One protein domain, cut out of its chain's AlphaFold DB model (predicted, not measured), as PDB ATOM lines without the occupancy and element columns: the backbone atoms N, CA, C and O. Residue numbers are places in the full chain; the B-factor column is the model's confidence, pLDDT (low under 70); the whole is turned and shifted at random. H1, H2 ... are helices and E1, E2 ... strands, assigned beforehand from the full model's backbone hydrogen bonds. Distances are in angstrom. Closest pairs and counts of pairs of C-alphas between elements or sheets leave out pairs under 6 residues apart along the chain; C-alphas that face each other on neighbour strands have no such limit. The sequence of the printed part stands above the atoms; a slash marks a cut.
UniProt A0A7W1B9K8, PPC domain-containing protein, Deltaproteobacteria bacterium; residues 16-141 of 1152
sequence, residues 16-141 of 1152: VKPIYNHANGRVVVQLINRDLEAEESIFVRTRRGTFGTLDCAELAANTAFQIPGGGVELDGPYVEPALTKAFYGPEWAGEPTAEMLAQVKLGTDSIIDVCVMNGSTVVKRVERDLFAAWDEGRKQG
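AT A GLANCE: This is residues 16 to 141 of the 1152 residues of the protein "PPC domain-containing protein" of Deltaproteobacteria bacterium (UniProt A0A7W1B9K8). Two strongly twisted sheets form a sandwich, E4 E3 E6 E7 face to face with the smaller E1 E2 E5, their strands crossed at 43 degrees. H1 lies across one face of the larger sheet, H4 sits beside edge strand E1 of the smaller one, and between E5 and E6 the chain runs away from the sandwich through H2 and H3, where residues 93 to 99 stick out. The printed part has 126 residues, with four named helices and seven named strands in the order E1 E2 E3 H1 E4 E5 H2 H3 E6 E7 H4; both sheets are antiparallel, in the strand orders given, and the class is mixed, helices and strands. It is compact, with a radius of gyration of the C-alphas of 15.8 A, and spans 53 by 34 by 19 A, only just elongated.

IN THESE COORDINATES: In the larger sheet, E3 is residues 40 to 49, 26.3 A long, and bends by 55 degrees at residue 46. E6 is residues 109 to 118, 28.1 A, E7 residues 121 to 129, 24.3 A, and E4 residues 65 to 67. The smaller sheet has E1, residues 16 to 21, starting at C-alpha 16 (140.846, 283.521, 219.093), E2, residues 26 to 32, 19.1 A, and E5, residues 73 to 78. The helices are H1, residues 56 to 62, H2, residues 90 to 93, H3, residues 98 to 104, and H4, residues 130 to 139, 14.3 A, ending at C-alpha 139 (123.741, 283.544, 215.761).

HOW THE PARTS SIT: Inner strands E3 and E6 are antiparallel, with N 45 and O 113 at 3.0 A. E6 and E7 form a hairpin, with N 114 and O 126 at 2.8 A. E4 and E3 have N 67 and O 42 at 3.3 A. In the other sheet, hairpin E1 and E2 has N 19 and O 28 at 2.8 A, and E2 and E5 have N 76 and O 27 at 2.7 A. Between the sheets, the closest C-alphas of E3 and E5 are those of Val 44 and Gly 76, 6.4 A. H1 is on the larger sheet at a height of 8.4 A, across the strands and only just over E3 and E6, with 3 C-alphas on each. H4, on the opposite face, is over none of its strands; it stands at the level of the smaller sheet, and the C-alphas of Ile 19 in E1 and Ala 133 are its closest pair there, 4.3 A. H2 is on neither sheet; H3 is only just not on the larger one, with 4 pairs of C-alphas within 10 A. Every O i to N i+4 pair is within hydrogen-bond range in H1, H3 and H4; H2 is too short for one.

THE WHOLE: The C-alphas farthest apart are those of Ala 38 and Gly 94, 53.7 A. The printed part has no cut. The link E5 to H2, 11 residues, is long. The mean pLDDT of the printed part is 87.3; residues 62 to 65 and 68 to 71 are under 70.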
ATOM      1  N   VAL A  16     141.286 282.187 218.676       90.69
ATOM      2  CA  VAL A  16     140.846 283.521 219.093       90.69
ATOM      3  C   VAL A  16     139.803 283.991 218.090       90.69
ATOM      4  O   VAL A  16     140.104 284.125 216.903       90.69
ATOM      5  N   LYS A  17     138.570 284.214 218.548       92.81
ATOM      6  CA  LYS A  17     137.430 284.518 217.680       92.81
ATOM      7  C   LYS A  17     136.767 285.834 218.096       92.81
ATOM      8  O   LYS A  17     136.007 285.851 219.062       92.81
ATOM      9  N   PRO A  18     137.035 286.946 217.393       94.12
ATOM     10  CA  PRO A  18     136.282 288.174 217.599       94.12
ATOM     11  C   PRO A  18     134.872 288.063 216.998       94.12
ATOM     12  O   PRO A  18     134.712 287.693 215.832       94.12
ATOM     13  N   ILE A  19     133.863 288.429 217.784       94.19
ATOM     14  CA  ILE A  19     132.462 288.608 217.383       94.19
ATOM     15  C   ILE A  19     132.022 290.044 217.695       94.19
ATOM     16  O   ILE A  19     132.674 290.749 218.467       94.19
ATOM     17  N   TYR A  20     130.922 290.501 217.102       93.94
ATOM     18  CA  TYR A  20     130.365 291.825 217.386       93.94
ATOM     19  C   TYR A  20     129.027 291.709 218.116       93.94
ATOM     20  O   TYR A  20     128.083 291.083 217.630       93.94
ATOM     21  N   ASN A  21     128.951 292.326 219.294       90.94
ATOM     22  CA  ASN A  21     127.738 292.424 220.086       90.94
ATOM     23  C   ASN A  21     127.011 293.721 219.721       90.94
ATOM     24  O   ASN A  21     127.377 294.819 220.142       90.94
ATOM     25  N   HIS A  22     125.956 293.586 218.926       86.38
ATOM     26  CA  HIS A  22     125.173 294.730 218.476       86.38
ATOM     27  C   HIS A  22     124.394 295.400 219.617       86.38
ATOM     28  O   HIS A  22     124.215 296.615 219.594       86.38
ATOM     29  N   ALA A  23     123.965 294.641 220.633       85.25
ATOM     30  CA  ALA A  23     123.158 295.177 221.730       85.25
ATOM     31  C   ALA A  23     123.894 296.253 222.547       85.25
ATOM     32  O   ALA A  23     123.255 297.144 223.107       85.25
ATOM     33  N   ASN A  24     125.226 296.185 222.613       88.81
ATOM     34  CA  ASN A  24     126.058 297.172 223.305       88.81
ATOM     35  C   ASN A  24     127.073 297.891 222.391       88.81
ATOM     36  O   ASN A  24     127.773 298.793 222.852       88.81
ATOM     37  N   GLY A  25     127.149 297.519 221.110       91.56
ATOM     38  CA  GLY A  25     128.015 298.133 220.107       91.56
ATOM     39  C   GLY A  25     129.505 297.802 220.243       91.56
ATOM     40  O   GLY A  25     130.334 298.576 219.763       91.56
ATOM     41  N   ARG A  26     129.874 296.689 220.891       92.25
ATOM     42  CA  ARG A  26     131.277 296.336 221.184       92.25
ATOM     43  C   ARG A  26     131.737 295.067 220.476       92.25
ATOM     44  O   ARG A  26     130.948 294.164 220.202       92.25
ATOM     45  N   VAL A  27     133.041 294.981 220.219       93.44
ATOM     46  CA  VAL A  27     133.693 293.705 219.889       93.44
ATOM     47  C   VAL A  27     133.770 292.856 221.155       93.44
ATOM     48  O   VAL A  27     134.131 293.373 222.205       93.44
ATOM     49  N   VAL A  28     133.484 291.563 221.052       91.50
ATOM     50  CA  VAL A  28     133.732 290.565 222.100       91.50
ATOM     51  C   VAL A  28     134.732 289.564 221.542       91.50
ATOM     52  O   VAL A  28     134.544 289.053 220.440       91.50
ATOM     53  N   VAL A  29     135.818 289.295 222.262       92.19
ATOM     54  CA  VAL A  29     136.799 288.289 221.854       92.19
ATOM     55  C   VAL A  29     136.580 287.013 222.649       92.19
ATOM     56  O   VAL A  29     136.707 287.015 223.870       92.19
ATOM     57  N   GLN A  30     136.267 285.932 221.940       91.50
ATOM     58  CA  GLN A  30     136.118 284.599 222.511       91.50
ATOM     59  C   GLN A  30     137.437 283.835 222.398       91.50
ATOM     60  O   GLN A  30     138.061 283.801 221.330       91.50
ATOM     61  N   LEU A  31     137.846 283.214 223.498       89.69
ATOM     62  CA  LEU A  31     138.994 282.323 223.573       89.69
ATOM     63  C   LEU A  31     138.484 280.889 223.642       89.69
ATOM     64  O   LEU A  31     137.687 280.539 224.510       89.69
ATOM     65  N   ILE A  32     138.914 280.067 222.692       86.38
ATOM     66  CA  ILE A  32     138.479 278.679 222.565       86.38
ATOM     67  C   ILE A  32     139.700 277.779 222.790       86.38
ATOM     68  O   ILE A  32     140.814 278.098 222.364       86.38
ATOM     69  N   ASN A  33     139.477 276.657 223.475       85.62
ATOM     70  CA  ASN A  33     140.456 275.632 223.872       85.62
ATOM     71  C   ASN A  33     141.443 276.016 224.997       85.62
ATOM     72  O   ASN A  33     141.885 275.119 225.709       85.62
ATOM     73  N   ARG A  34     141.752 277.304 225.237       86.88
ATOM     74  CA  ARG A  34     142.451 277.769 226.461       86.88
ATOM     75  C   ARG A  34     142.170 279.240 226.799       86.88
ATOM     76  O   ARG A  34     141.848 280.021 225.907       86.88
ATOM     77  N   ASP A  35     142.372 279.602 228.066       84.69
ATOM     78  CA  ASP A  35     142.402 280.991 228.555       84.69
ATOM     79  C   ASP A  35     143.752 281.684 228.262       84.69
ATOM     80  O   ASP A  35     144.716 281.036 227.847       84.69
ATOM     81  N   LEU A  36     143.830 283.002 228.505       82.62
ATOM     82  CA  LEU A  36     145.094 283.755 228.481       82.62
ATOM     83  C   LEU A  36     146.024 283.331 229.624       82.62
ATOM     84  O   LEU A  36     145.611 283.243 230.782       82.62
ATOM     85  N   GLU A  37     147.304 283.153 229.308       84.12
ATOM     86  CA  GLU A  37     148.350 282.948 230.312       84.12
ATOM     87  C   GLU A  37     148.699 284.255 231.044       84.12
ATOM     88  O   GLU A  37     148.462 285.354 230.548       84.12
ATOM     89  N   ALA A  38     149.293 284.150 232.238       77.19
ATOM     90  CA  ALA A  38     149.537 285.295 233.127       77.19
ATOM     91  C   ALA A  38     150.422 286.409 232.525       77.19
ATOM     92  O   ALA A  38     150.355 287.551 232.977       77.19
ATOM     93  N   GLU A  39     151.246 286.084 231.525       81.94
ATOM     94  CA  GLU A  39     152.139 287.021 230.824       81.94
ATOM     95  C   GLU A  39     151.597 287.454 229.447       81.94
ATOM     96  O   GLU A  39     152.222 288.261 228.754       81.94
ATOM     97  N   GLU A  40     150.431 286.941 229.036       88.56
ATOM     98  CA  GLU A  40     149.807 287.281 227.761       88.56
ATOM     99  C   GLU A  40     148.899 288.515 227.880       88.56
ATOM    100  O   GLU A  40     148.188 288.728 228.860       88.56
ATOM    101  N   SER A  41     148.899 289.350 226.844       87.19
ATOM    102  CA  SER A  41     148.004 290.499 226.695       87.19
ATOM    103  C   SER A  41     147.339 290.472 225.330       87.19
ATOM    104  O   SER A  41     147.968 290.137 224.326       87.19
ATOM    105  N   ILE A  42     146.063 290.855 225.293       89.94
ATOM    106  CA  ILE A  42     145.292 290.949 224.057       89.94
ATOM    107  C   ILE A  42     145.048 292.407 223.683       89.94
ATOM    108  O   ILE A  42     144.643 293.230 224.509       89.94
ATOM    109  N   PHE A  43     145.297 292.707 222.416       91.94
ATOM    110  CA  PHE A  43     145.134 294.023 221.827       91.94
ATOM    111  C   PHE A  43     144.136 293.934 220.684       91.94
ATOM    112  O   PHE A  43     144.291 293.099 219.791       91.94
ATOM    113  N   VAL A  44     143.116 294.790 220.724       92.94
ATOM    114  CA  VAL A  44     142.015 294.783 219.756       92.94
ATOM    115  C   VAL A  44     141.821 296.177 219.174       92.94
ATOM    116  O   VAL A  44     141.796 297.161 219.915       92.94
ATOM    117  N   ARG A  45     141.637 296.257 217.854       93.06
ATOM    118  CA  ARG A  45     141.296 297.492 217.131       93.06
ATOM    119  C   ARG A  45     140.272 297.197 216.046       93.06
ATOM    120  O   ARG A  45     140.370 296.190 215.354       93.06
ATOM    121  N   THR A  46     139.324 298.105 215.854       93.50
ATOM    122  CA  THR A  46     138.469 298.119 214.661       93.50
ATOM    123  C   THR A  46     138.910 299.235 213.733       93.50
ATOM    124  O   THR A  46     139.130 300.354 214.198       93.50
ATOM    125  N   ARG A  47     139.033 298.961 212.436       92.31
ATOM    126  CA  ARG A  47     139.450 299.962 211.447       92.31
ATOM    127  C   ARG A  47     138.775 299.754 210.101       92.31
ATOM    128  O   ARG A  47     138.291 298.667 209.794       92.31
ATOM    129  N   ARG A  48     138.820 300.804 209.285       91.81
ATOM    130  CA  ARG A  48     138.648 300.708 207.836       91.81
ATOM    131  C   ARG A  48     140.020 300.405 207.224       91.81
ATOM    132  O   ARG A  48     140.990 301.059 207.603       91.81
ATOM    133  N   GLY A  49     140.135 299.410 206.349       90.81
ATOM    134  CA  GLY A  49     141.434 299.045 205.787       90.81
ATOM    135  C   GLY A  49     141.410 297.878 204.806       90.81
ATOM    136  O   GLY A  49     140.373 297.555 204.238       90.81
ATOM    137  N   THR A  50     142.579 297.273 204.598       89.75
ATOM    138  CA  THR A  50     142.769 296.072 203.773       89.75
ATOM    139  C   THR A  50     143.225 294.921 204.665       89.75
ATOM    140  O   THR A  50     143.979 295.141 205.616       89.75
ATOM    141  N   PHE A  51     142.766 293.704 204.372       89.00
ATOM    142  CA  PHE A  51     143.242 292.491 205.039       89.00
ATOM    143  C   PHE A  51     144.718 292.211 204.720       89.00
ATOM    144  O   PHE A  51     145.213 292.553 203.648       89.00
ATOM    145  N   GLY A  52     145.415 291.542 205.635       89.38
ATOM    146  CA  GLY A  52     146.826 291.179 205.515       89.38
ATOM    147  C   GLY A  52     147.794 292.271 205.971       89.38
ATOM    148  O   GLY A  52     149.002 292.102 205.818       89.38
ATOM    149  N   THR A  53     147.297 293.382 206.525       90.25
ATOM    150  CA  THR A  53     148.123 294.531 206.937       90.25
ATOM    151  C   THR A  53     148.274 294.653 208.454       90.25
ATOM    152  O   THR A  53     148.717 295.691 208.940       90.25
ATOM    153  N   LEU A  54     147.868 293.638 209.221       92.56
ATOM    154  CA  LEU A  54     147.961 293.646 210.680       92.56
ATOM    155  C   LEU A  54     149.418 293.578 211.167       92.56
ATOM    156  O   LEU A  54     150.070 292.533 211.080       92.56
ATOM    157  N   ASP A  55     149.886 294.675 211.767       92.31
ATOM    158  CA  ASP A  55     151.124 294.746 212.544       92.31
ATOM    159  C   ASP A  55     150.811 294.757 214.051       92.31
ATOM    160  O   ASP A  55     150.280 295.723 214.605       92.31
ATOM    161  N   CYS A  56     151.148 293.661 214.734       91.81
ATOM    162  CA  CYS A  56     150.907 293.524 216.168       91.81
ATOM    163  C   CYS A  56     151.834 294.372 217.042       91.81
ATOM    164  O   CYS A  56     151.441 294.730 218.153       91.81
ATOM    165  N   ALA A  57     153.041 294.698 216.573       89.06
ATOM    166  CA  ALA A  57     153.948 295.566 217.314       89.06
ATOM    167  C   ALA A  57     153.438 297.013 217.285       89.06
ATOM    168  O   ALA A  57     153.429 297.684 218.317       89.06
ATOM    169  N   GLU A  58     152.940 297.468 216.131       90.31
ATOM    170  CA  GLU A  58     152.275 298.769 215.997       90.31
ATOM    171  C   GLU A  58     151.007 298.840 216.858       90.31
ATOM    172  O   GLU A  58     150.831 299.794 217.622       90.31
ATOM    173  N   LEU A  59     150.144 297.820 216.768       89.69
ATOM    174  CA  LEU A  59     148.882 297.774 217.504       89.69
ATOM    175  C   LEU A  59     149.104 297.839 219.023       89.69
ATOM    176  O   LEU A  59     148.409 298.589 219.713       89.69
ATOM    177  N   ALA A  60     150.096 297.102 219.534       85.44
ATOM    178  CA  ALA A  60     150.461 297.118 220.949       85.44
ATOM    179  C   ALA A  60     151.058 298.466 221.400       85.44
ATOM    180  O   ALA A  60     150.864 298.865 222.546       85.44
ATOM    181  N   ALA A  61     151.764 299.182 220.516       81.94
ATOM    182  CA  ALA A  61     152.457 300.427 220.854       81.94
ATOM    183  C   ALA A  61     151.574 301.687 220.774       81.94
ATOM    184  O   ALA A  61     151.787 302.619 221.548       81.94
ATOM    185  N   ASN A  62     150.614 301.743 219.840       68.38
ATOM    186  CA  ASN A  62     150.019 303.017 219.408       68.38
ATOM    187  C   ASN A  62     148.486 303.116 219.484       68.38
ATOM    188  O   ASN A  62     147.957 304.206 219.275       68.38
ATOM    189  N   THR A  63     147.732 302.030 219.698       63.91
ATOM    190  CA  THR A  63     146.255 302.094 219.533       63.91
ATOM    191  C   THR A  63     145.453 301.101 220.386       63.91
ATOM    192  O   THR A  63     144.307 300.782 220.080       63.91
ATOM    193  N   ALA A  64     146.043 300.605 221.468       58.44
ATOM    194  CA  ALA A  64     145.538 299.476 222.240       58.44
ATOM    195  C   ALA A  64     144.321 299.784 223.144       58.44
ATOM    196  O   ALA A  64     144.458 300.461 224.163       58.44
ATOM    197  N   PHE A  65     143.166 299.157 222.876       66.44
ATOM    198  CA  PHE A  65     142.296 298.705 223.971       66.44
ATOM    199  C   PHE A  65     142.894 297.393 224.500       66.44
ATOM    200  O   PHE A  65     142.683 296.329 223.917       66.44
ATOM    201  N   GLN A  66     143.724 297.490 225.542       76.25
ATOM    202  CA  GLN A  66     144.290 296.322 226.216       76.25
ATOM    203  C   GLN A  66     143.231 295.737 227.148       76.25
ATOM    204  O   GLN A  66     142.729 296.449 228.018       76.25
ATOM    205  N   ILE A  67     142.903 294.454 226.984       70.50
ATOM    206  CA  ILE A  67     141.969 293.776 227.890       70.50
ATOM    207  C   ILE A  67     142.785 293.125 229.020       70.50
ATOM    208  O   ILE A  67     143.571 292.218 228.732       70.50
ATOM    209  N   PRO A  68     142.667 293.575 230.289       61.38
ATOM    210  CA  PRO A  68     143.336 292.931 231.418       61.38
ATOM    211  C   PRO A  68     142.740 291.530 231.626       61.38
ATOM    212  O   PRO A  68     141.520 291.385 231.641       61.38
ATOM    213  N   GLY A  69     143.589 290.503 231.725       64.94
ATOM    214  CA  GLY A  69     143.184 289.097 231.591       64.94
ATOM    215  C   GLY A  69     142.258 288.531 232.681       64.94
ATOM    216  O   GLY A  69     142.203 289.035 233.803       64.94
ATOM    217  N   GLY A  70     141.583 287.425 232.321       61.53
ATOM    218  CA  GLY A  70     140.775 286.557 233.190       61.53
ATOM    219  C   GLY A  70     139.368 286.267 232.645       61.53
ATOM    220  O   GLY A  70     138.414 286.902 233.088       61.53
ATOM    221  N   GLY A  71     139.226 285.311 231.715       67.06
ATOM    222  CA  GLY A  71     137.929 284.833 231.204       67.06
ATOM    223  C   GLY A  71     137.964 284.329 229.752       67.06
ATOM    224  O   GLY A  71     138.832 284.731 228.979       67.06
ATOM    225  N   VAL A  72     136.987 283.489 229.384       75.75
ATOM    226  CA  VAL A  72     136.812 282.927 228.024       75.75
ATOM    227  C   VAL A  72     136.145 283.894 227.033       75.75
ATOM    228  O   VAL A  72     136.249 283.704 225.824       75.75
ATOM    229  N   GLU A  73     135.484 284.945 227.528       83.88
ATOM    230  CA  GLU A  73     134.898 286.028 226.728       83.88
ATOM    231  C   GLU A  73     135.352 287.379 227.269       83.88
ATOM    232  O   GLU A  73     135.235 287.660 228.463       83.88
ATOM    233  N   LEU A  74     135.880 288.217 226.383       86.12
ATOM    234  CA  LEU A  74     136.546 289.461 226.739       86.12
ATOM    235  C   LEU A  74     135.921 290.637 225.979       86.12
ATOM    236  O   LEU A  74     135.955 290.672 224.747       86.12
ATOM    237  N   ASP A  75     135.373 291.617 226.703       86.06
ATOM    238  CA  ASP A  75     134.808 292.833 226.106       86.06
ATOM    239  C   ASP A  75     135.917 293.720 225.527       86.06
ATOM    240  O   ASP A  75     136.754 294.263 226.247       86.06
ATOM    241  N   GLY A  76     135.899 293.899 224.212       87.31
ATOM    242  CA  GLY A  76     136.802 294.751 223.447       87.31
ATOM    243  C   GLY A  76     136.277 296.182 223.254       87.31
ATOM    244  O   GLY A  76     135.392 296.641 223.987       87.31
ATOM    245  N   PRO A  77     136.833 296.932 222.283       90.88
ATOM    246  CA  PRO A  77     136.479 298.328 222.040       90.88
ATOM    247  C   PRO A  77     135.062 298.498 221.465       90.88
ATOM    248  O   PRO A  77     134.481 297.579 220.882       90.88
ATOM    249  N   TYR A  78     134.524 299.713 221.616       92.94
ATOM    250  CA  TYR A  78     133.314 300.145 220.915       92.94
ATOM    251  C   TYR A  78     133.606 300.313 219.421       92.94
ATOM    252  O   TYR A  78     134.644 300.862 219.053       92.94
ATOM    253  N   VAL A  79     132.687 299.858 218.572       93.75
ATOM    254  CA  VAL A  79     132.815 299.965 217.116       93.75
ATOM    255  C   VAL A  79     132.220 301.285 216.649       93.75
ATOM    256  O   VAL A  79     131.046 301.570 216.886       93.75
ATOM    257  N   GLU A  80     133.011 302.092 215.946       92.81
ATOM    258  CA  GLU A  80     132.517 303.343 215.372       92.81
ATOM    259  C   GLU A  80     131.349 303.087 214.394       92.81
ATOM    260  O   GLU A  80     131.482 302.240 213.506       92.81
ATOM    261  N   PRO A  81     130.233 303.845 214.459       90.12
ATOM    262  CA  PRO A  81     129.064 303.614 213.598       90.12
ATOM    263  C   PRO A  81     129.336 303.746 212.092       90.12
ATOM    264  O   PRO A  81     128.541 303.308 211.263       90.12
ATOM    265  N   ALA A  82     130.443 304.381 211.705       88.31
ATOM    266  CA  ALA A  82     130.871 304.439 210.311       88.31
ATOM    267  C   ALA A  82     131.418 303.089 209.811       88.31
ATOM    268  O   ALA A  82     131.334 302.806 208.618       88.31
ATOM    269  N   LEU A  83     131.957 302.242 210.697       90.81
ATOM    270  CA  LEU A  83     132.461 300.904 210.363       90.81
ATOM    271  C   LEU A  83     131.330 299.887 210.179       90.81
ATOM    272  O   LEU A  83     131.493 298.921 209.442       90.81
ATOM    273  N   THR A  84     130.159 300.134 210.763       88.44
ATOM    274  CA  THR A  84     128.969 299.280 210.619       88.44
ATOM    275  C   THR A  84     128.177 299.551 209.335       88.44
ATOM    276  O   THR A  84     127.098 298.995 209.157       88.44
ATOM    277  N   LYS A  85     128.676 300.414 208.443       85.56
ATOM    278  CA  LYS A  85     128.070 300.716 207.139       85.56
ATOM    279  C   LYS A  85     128.971 300.243 206.005       85.56
ATOM    280  O   LYS A  85     130.202 300.297 206.120       85.56
ATOM    281  N   ALA A  86     128.348 299.797 204.913       81.94
ATOM    282  CA  ALA A  86     129.048 299.473 203.677       81.94
ATOM    283  C   ALA A  86     129.794 300.709 203.151       81.94
ATOM    284  O   ALA A  86     129.303 301.831 203.265       81.94
ATOM    285  N   PHE A  87     130.982 300.496 202.588       88.00
ATOM    286  CA  PHE A  87     131.804 301.579 202.046       88.00
ATOM    287  C   PHE A  87     131.233 302.147 200.737       88.00
ATOM    288  O   PHE A  87     131.324 303.345 200.489       88.00
ATOM    289  N   TYR A  88     130.633 301.289 199.908       86.81
ATOM    290  CA  TYR A  88     130.119 301.654 198.589       86.81
ATOM    291  C   TYR A  88     128.622 301.976 198.647       86.81
ATOM    292  O   TYR A  88     127.790 301.078 198.782       86.81
ATOM    293  N   GLY A  89     128.291 303.265 198.550       84.50
ATOM    294  CA  GLY A  89     126.927 303.775 198.409       84.50
ATOM    295  C   GLY A  89     126.525 304.120 196.963       84.50
ATOM    296  O   GLY A  89     127.303 303.914 196.025       84.50
ATOM    297  N   PRO A  90     125.313 304.673 196.760       80.25
ATOM    298  CA  PRO A  90     124.786 305.051 195.443       80.25
ATOM    299  C   PRO A  90     125.662 306.046 194.667       80.25
ATOM    300  O   PRO A  90     125.654 306.049 193.438       80.25
ATOM    301  N   GLU A  91     126.444 306.873 195.360       84.75
ATOM    302  CA  GLU A  91     127.385 307.831 194.774       84.75
ATOM    303  C   GLU A  91     128.502 307.169 193.950       84.75
ATOM    304  O   GLU A  91     129.063 307.796 193.053       84.75
ATOM    305  N   TRP A  92     128.780 305.882 194.183       83.31
ATOM    306  CA  TRP A  92     129.763 305.100 193.425       83.31
ATOM    307  C   TRP A  92     129.236 304.578 192.082       83.31
ATOM    308  O   TRP A  92     129.989 303.972 191.317       83.31
ATOM    309  N   ALA A  93     127.958 304.823 191.769       72.12
ATOM    310  CA  ALA A  93     127.365 304.478 190.481       72.12
ATOM    311  C   ALA A  93     127.827 305.393 189.326       72.12
ATOM    312  O   ALA A  93     127.535 305.089 188.174       72.12
ATOM    313  N   GLY A  94     128.527 306.499 189.607       74.44
ATOM    314  CA  GLY A  94     129.145 307.378 188.603       74.44
ATOM    315  C   GLY A  94     130.656 307.162 188.436       74.44
ATOM    316  O   GLY A  94     131.232 306.209 188.966       74.44
ATOM    317  N   GLU A  95     131.313 308.067 187.703       81.44
ATOM    318  CA  GLU A  95     132.778 308.163 187.725       81.44
ATOM    319  C   GLU A  95     133.239 308.741 189.076       81.44
ATOM    320  O   GLU A  95     132.765 309.812 189.472       81.44
ATOM    321  N   PRO A  96     134.122 308.048 189.815       87.88
ATOM    322  CA  PRO A  96     134.516 308.460 191.155       87.88
ATOM    323  C   PRO A  96     135.413 309.701 191.119       87.88
ATOM    324  O   PRO A  96     136.252 309.860 190.230       87.88
ATOM    325  N   THR A  97     135.292 310.566 192.129       92.50
ATOM    326  CA  THR A  97     136.190 311.723 192.267       92.50
ATOM    327  C   THR A  97     137.591 311.305 192.724       92.50
ATOM    328  O   THR A  97     137.816 310.194 193.219       92.50
ATOM    329  N   ALA A  98     138.561 312.215 192.602       92.25
ATOM    330  CA  ALA A  98     139.920 311.980 193.084       92.25
ATOM    331  C   ALA A  98     139.960 311.710 194.600       92.25
ATOM    332  O   ALA A  98     140.734 310.866 195.053       92.25
ATOM    333  N   GLU A  99     139.104 312.378 195.375       92.00
ATOM    334  CA  GLU A  99     138.967 312.175 196.818       92.00
ATOM    335  C   GLU A  99     138.409 310.785 197.138       92.00
ATOM    336  O   GLU A  99     138.941 310.100 198.011       92.00
ATOM    337  N   MET A 100     137.392 310.333 196.396       91.62
ATOM    338  CA  MET A 100     136.827 308.986 196.539       91.62
ATOM    339  C   MET A 100     137.896 307.918 196.271       91.62
ATOM    340  O   MET A 100     138.116 307.021 197.085       91.62
ATOM    341  N   LEU A 101     138.641 308.048 195.170       90.62
ATOM    342  CA  LEU A 101     139.745 307.140 194.847       90.62
ATOM    343  C   LEU A 101     140.883 307.199 195.879       90.62
ATOM    344  O   LEU A 101     141.547 306.190 196.119       90.62
ATOM    345  N   ALA A 102     141.127 308.355 196.503       90.38
ATOM    346  CA  ALA A 102     142.091 308.471 197.592       90.38
ATOM    347  C   ALA A 102     141.637 307.703 198.842       90.38
ATOM    348  O   ALA A 102     142.463 307.046 199.470       90.38
ATOM    349  N   GLN A 103     140.339 307.711 199.163       88.19
ATOM    350  CA  GLN A 103     139.786 306.912 200.263       88.19
ATOM    351  C   GLN A 103     139.895 305.407 199.994       88.19
ATOM    352  O   GLN A 103     140.263 304.658 200.890       88.19
ATOM    353  N   VAL A 104     139.676 304.964 198.752       90.12
ATOM    354  CA  VAL A 104     139.834 303.552 198.353       90.12
ATOM    355  C   VAL A 104     141.252 303.041 198.624       90.12
ATOM    356  O   VAL A 104     141.429 301.906 199.059       90.12
ATOM    357  N   LYS A 105     142.271 303.890 198.432       87.25
ATOM    358  CA  LYS A 105     143.676 303.548 198.717       87.25
ATOM    359  C   LYS A 105     143.963 303.331 200.204       87.25
ATOM    360  O   LYS A 105     144.958 302.688 200.520       87.25
ATOM    361  N   LEU A 106     143.121 303.852 201.099       85.19
ATOM    362  CA  LEU A 106     143.221 303.610 202.543       85.19
ATOM    363  C   LEU A 106     142.619 302.252 202.950       85.19
ATOM    364  O   LEU A 106     142.787 301.835 204.094       85.19
ATOM    365  N   GLY A 107     141.967 301.551 202.015       88.44
ATOM    366  CA  GLY A 107     141.268 300.288 202.233       88.44
ATOM    367  C   GLY A 107     139.783 300.489 202.541       88.44
ATOM    368  O   GLY A 107     139.367 301.530 203.049       88.44
ATOM    369  N   THR A 108     138.962 299.502 202.186       90.62
ATOM    370  CA  THR A 108     137.492 299.623 202.156       90.62
ATOM    371  C   THR A 108     136.784 298.664 203.113       90.62
ATOM    372  O   THR A 108     135.611 298.870 203.443       90.62
ATOM    373  N   ASP A 109     137.500 297.682 203.656       91.00
ATOM    374  CA  ASP A 109     136.952 296.661 204.542       91.00
ATOM    375  C   ASP A 109     136.827 297.158 205.979       91.00
ATOM    376  O   ASP A 109     137.691 297.878 206.482       91.00
ATOM    377  N   SER A 110     135.756 296.747 206.655       92.75
ATOM    378  CA  SER A 110     135.614 296.926 208.100       92.75
ATOM    379  C   SER A 110     136.266 295.741 208.807       92.75
ATOM    380  O   SER A 110     135.722 294.640 208.793       92.75
ATOM    381  N   ILE A 111     137.422 295.958 209.429       93.44
ATOM    382  CA  ILE A 111     138.258 294.884 209.978       93.44
ATOM    383  C   ILE A 111     138.334 294.998 211.498       93.44
ATOM    384  O   ILE A 111     138.523 296.088 212.045       93.44
ATOM    385  N   ILE A 112     138.219 293.853 212.170       95.00
ATOM    386  CA  ILE A 112     138.609 293.652 213.563       95.00
ATOM    387  C   ILE A 112     140.000 293.011 213.571       95.00
ATOM    388  O   ILE A 112     140.161 291.857 213.172       95.00
ATOM    389  N   ASP A 113     140.983 293.768 214.042       95.00
ATOM    390  CA  ASP A 113     142.344 293.311 214.302       95.00
ATOM    391  C   ASP A 113     142.436 292.798 215.748       95.00
ATOM    392  O   ASP A 113     142.048 293.509 216.681       95.00
ATOM    393  N   VAL A 114     142.990 291.601 215.948       94.31
ATOM    394  CA  VAL A 114     143.299 291.045 217.272       94.31
ATOM    395  C   VAL A 114     144.720 290.486 217.293       94.31
ATOM    396  O   VAL A 114     145.081 289.635 216.475       94.31
ATOM    397  N   CYS A 115     145.506 290.922 218.274       93.62
ATOM    398  CA  CYS A 115     146.834 290.391 218.560       93.62
ATOM    399  C   CYS A 115     146.907 289.900 220.003       93.62
ATOM    400  O   CYS A 115     146.666 290.670 220.931       93.62
ATOM    401  N   VAL A 116     147.280 288.634 220.184       91.50
ATOM    402  CA  VAL A 116     147.675 288.091 221.490       91.50
ATOM    403  C   VAL A 116     149.195 288.112 221.558       91.50
ATOM    404  O   VAL A 116     149.854 287.555 220.678       91.50
ATOM    405  N   MET A 117     149.740 288.770 222.575       89.88
ATOM    406  CA  MET A 117     151.170 289.019 222.748       89.88
ATOM    407  C   MET A 117     151.647 288.458 224.085       89.88
ATOM    408  O   MET A 117     150.988 288.686 225.092       89.88
ATOM    409  N   ASN A 118     152.809 287.807 224.115       89.56
ATOM    410  CA  ASN A 118     153.568 287.555 225.342       89.56
ATOM    411  C   ASN A 118     154.838 288.421 225.292       89.56
ATOM    412  O   ASN A 118     155.750 288.174 224.493       89.56
ATOM    413  N   GLY A 119     154.855 289.506 226.073       84.69
ATOM    414  CA  GLY A 119     155.864 290.557 225.944       84.69
ATOM    415  C   GLY A 119     155.886 291.151 224.527       84.69
ATOM    416  O   GLY A 119     154.898 291.718 224.068       84.69
ATOM    417  N   SER A 120     157.011 291.015 223.819       85.12
ATOM    418  CA  SER A 120     157.166 291.431 222.413       85.12
ATOM    419  C   SER A 120     156.880 290.320 221.392       85.12
ATOM    420  O   SER A 120     156.964 290.561 220.187       85.12
ATOM    421  N   THR A 121     156.553 289.107 221.845       90.25
ATOM    422  CA  THR A 121     156.326 287.945 220.978       90.25
ATOM    423  C   THR A 121     154.852 287.818 220.621       90.25
ATOM    424  O   THR A 121     153.990 287.863 221.495       90.25
ATOM    425  N   VAL A 122     154.557 287.620 219.337       92.44
ATOM    426  CA  VAL A 122     153.191 287.413 218.845       92.44
ATOM    427  C   VAL A 122     152.783 285.952 219.029       92.44
ATOM    428  O   VAL A 122     153.365 285.068 218.404       92.44
ATOM    429  N   VAL A 123     151.757 285.705 219.841       91.38
ATOM    430  CA  VAL A 123     151.180 284.373 220.086       91.38
ATOM    431  C   VAL A 123     150.111 284.040 219.045       91.38
ATOM    432  O   VAL A 123     150.131 282.966 218.446       91.38
ATOM    433  N   LYS A 124     149.180 284.968 218.786       92.12
ATOM    434  CA  LYS A 124     148.117 284.794 217.783       92.12
ATOM    435  C   LYS A 124     147.819 286.112 217.080       92.12
ATOM    436  O   LYS A 124     147.835 287.172 217.703       92.12
ATOM    437  N   ARG A 125     147.531 286.019 215.782       93.75
ATOM    438  CA  ARG A 125     147.107 287.127 214.916       93.75
ATOM    439  C   ARG A 125     145.780 286.771 214.286       93.75
ATOM    440  O   ARG A 125     145.663 285.680 213.729       93.75
ATOM    441  N   VAL A 126     144.812 287.672 214.362       93.50
ATOM    442  CA  VAL A 126     143.501 287.486 213.742       93.50
ATOM    443  C   VAL A 126     143.065 288.794 213.101       93.50
ATOM    444  O   VAL A 126     142.994 289.819 213.768       93.50
ATOM    445  N   GLU A 127     142.740 288.737 211.814       93.00
ATOM    446  CA  GLU A 127     141.966 289.769 211.128       93.00
ATOM    447  C   GLU A 127     140.619 289.165 210.747       93.00
ATOM    448  O   GLU A 127     140.554 288.133 210.067       93.00
ATOM    449  N   ARG A 128     139.531 289.800 211.180       92.06
ATOM    450  CA  ARG A 128     138.171 289.334 210.904       92.06
ATOM    451  C   ARG A 128     137.341 290.445 210.286       92.06
ATOM    452  O   ARG A 128     137.423 291.588 210.717       92.06
ATOM    453  N   ASP A 129     136.531 290.091 209.294       91.75
ATOM    454  CA  ASP A 129     135.516 290.996 208.764       91.75
ATOM    455  C   ASP A 129     134.469 291.305 209.844       91.75
ATOM    456  O   ASP A 129     133.926 290.394 210.479       91.75
ATOM    457  N   LEU A 130     134.211 292.592 210.074       93.88
ATOM    458  CA  LEU A 130     133.278 293.060 211.096       93.88
ATOM    459  C   LEU A 130     131.847 292.583 210.822       93.88
ATOM    460  O   LEU A 130     131.137 292.250 211.768       93.88
ATOM    461  N   PHE A 131     131.413 292.528 209.563       92.12
ATOM    462  CA  PHE A 131     130.059 292.096 209.220       92.12
ATOM    463  C   PHE A 131     129.890 290.588 209.421       92.12
ATOM    464  O   PHE A 131     128.889 290.150 209.983       92.12
ATOM    465  N   ALA A 132     130.905 289.790 209.083       91.44
ATOM    466  CA  ALA A 132     130.925 288.365 209.404       91.44
ATOM    467  C   ALA A 132     130.959 288.116 210.926       91.44
ATOM    468  O   ALA A 132     130.352 287.165 211.419       91.44
ATOM    469  N   ALA A 133     131.661 288.961 211.689       93.00
ATOM    470  CA  ALA A 133     131.656 288.925 213.154       93.00
ATOM    471  C   ALA A 133     130.295 289.334 213.751       93.00
ATOM    472  O   ALA A 133     129.908 288.833 214.808       93.00
ATOM    473  N   TRP A 134     129.564 290.224 213.075       92.50
ATOM    474  CA  TRP A 134     128.215 290.647 213.448       92.50
ATOM    475  C   TRP A 134     127.204 289.520 213.267       92.50
ATOM    476  O   TRP A 134     126.496 289.174 214.216       92.50
ATOM    477  N   ASP A 135     127.165 288.908 212.085       91.62
ATOM    478  CA  ASP A 135     126.243 287.804 211.808       91.62
ATOM    479  C   ASP A 135     126.489 286.625 212.760       91.62
ATOM    480  O   ASP A 135     125.545 286.024 213.274       91.62
ATOM    481  N   GLU A 136     127.753 286.351 213.084       90.38
ATOM    482  CA  GLU A 136     128.125 285.352 214.084       90.38
ATOM    483  C   GLU A 136     127.658 285.723 215.500       90.38
ATOM    484  O   GLU A 136     127.038 284.903 216.176       90.38
ATOM    485  N   GLY A 137     127.890 286.962 215.950       89.88
ATOM    486  CA  GLY A 137     127.405 287.428 217.253       89.88
ATOM    487  C   GLY A 137     125.881 287.320 217.374       89.88
ATOM    488  O   GLY A 137     125.351 286.929 218.416       89.88
ATOM    489  N   ARG A 138     125.155 287.573 216.280       87.12
ATOM    490  CA  ARG A 138     123.702 287.372 216.230       87.12
ATOM    491  C   ARG A 138     123.281 285.913 216.304       87.12
ATOM    492  O   ARG A 138     122.334 285.628 217.037       87.12
ATOM    493  N   LYS A 139     123.976 284.996 215.621       86.94
ATOM    494  CA  LYS A 139     123.741 283.544 215.761       86.94
ATOM    495  C   LYS A 139     123.880 283.086 217.221       86.94
ATOM    496  O   LYS A 139     123.195 282.155 217.631       86.94
ATOM    497  N   GLN A 140     124.692 283.784 218.016       88.00
ATOM    498  CA  GLN A 140     124.888 283.542 219.451       88.00
ATOM    499  C   GLN A 140     123.923 284.325 220.369       88.00
ATOM    500  O   GLN A 140     124.054 284.289 221.589       88.00
ATOM    501  N   GLY A 141     122.934 285.035 219.816       83.94
ATOM    502  CA  GLY A 141     121.910 285.750 220.587       83.94
ATOM    503  C   GLY A 141     122.277 287.178 221.011       83.94
ATOM    504  O   GLY A 141     121.456 287.848 221.636       83.94
TER     505      GLY A 141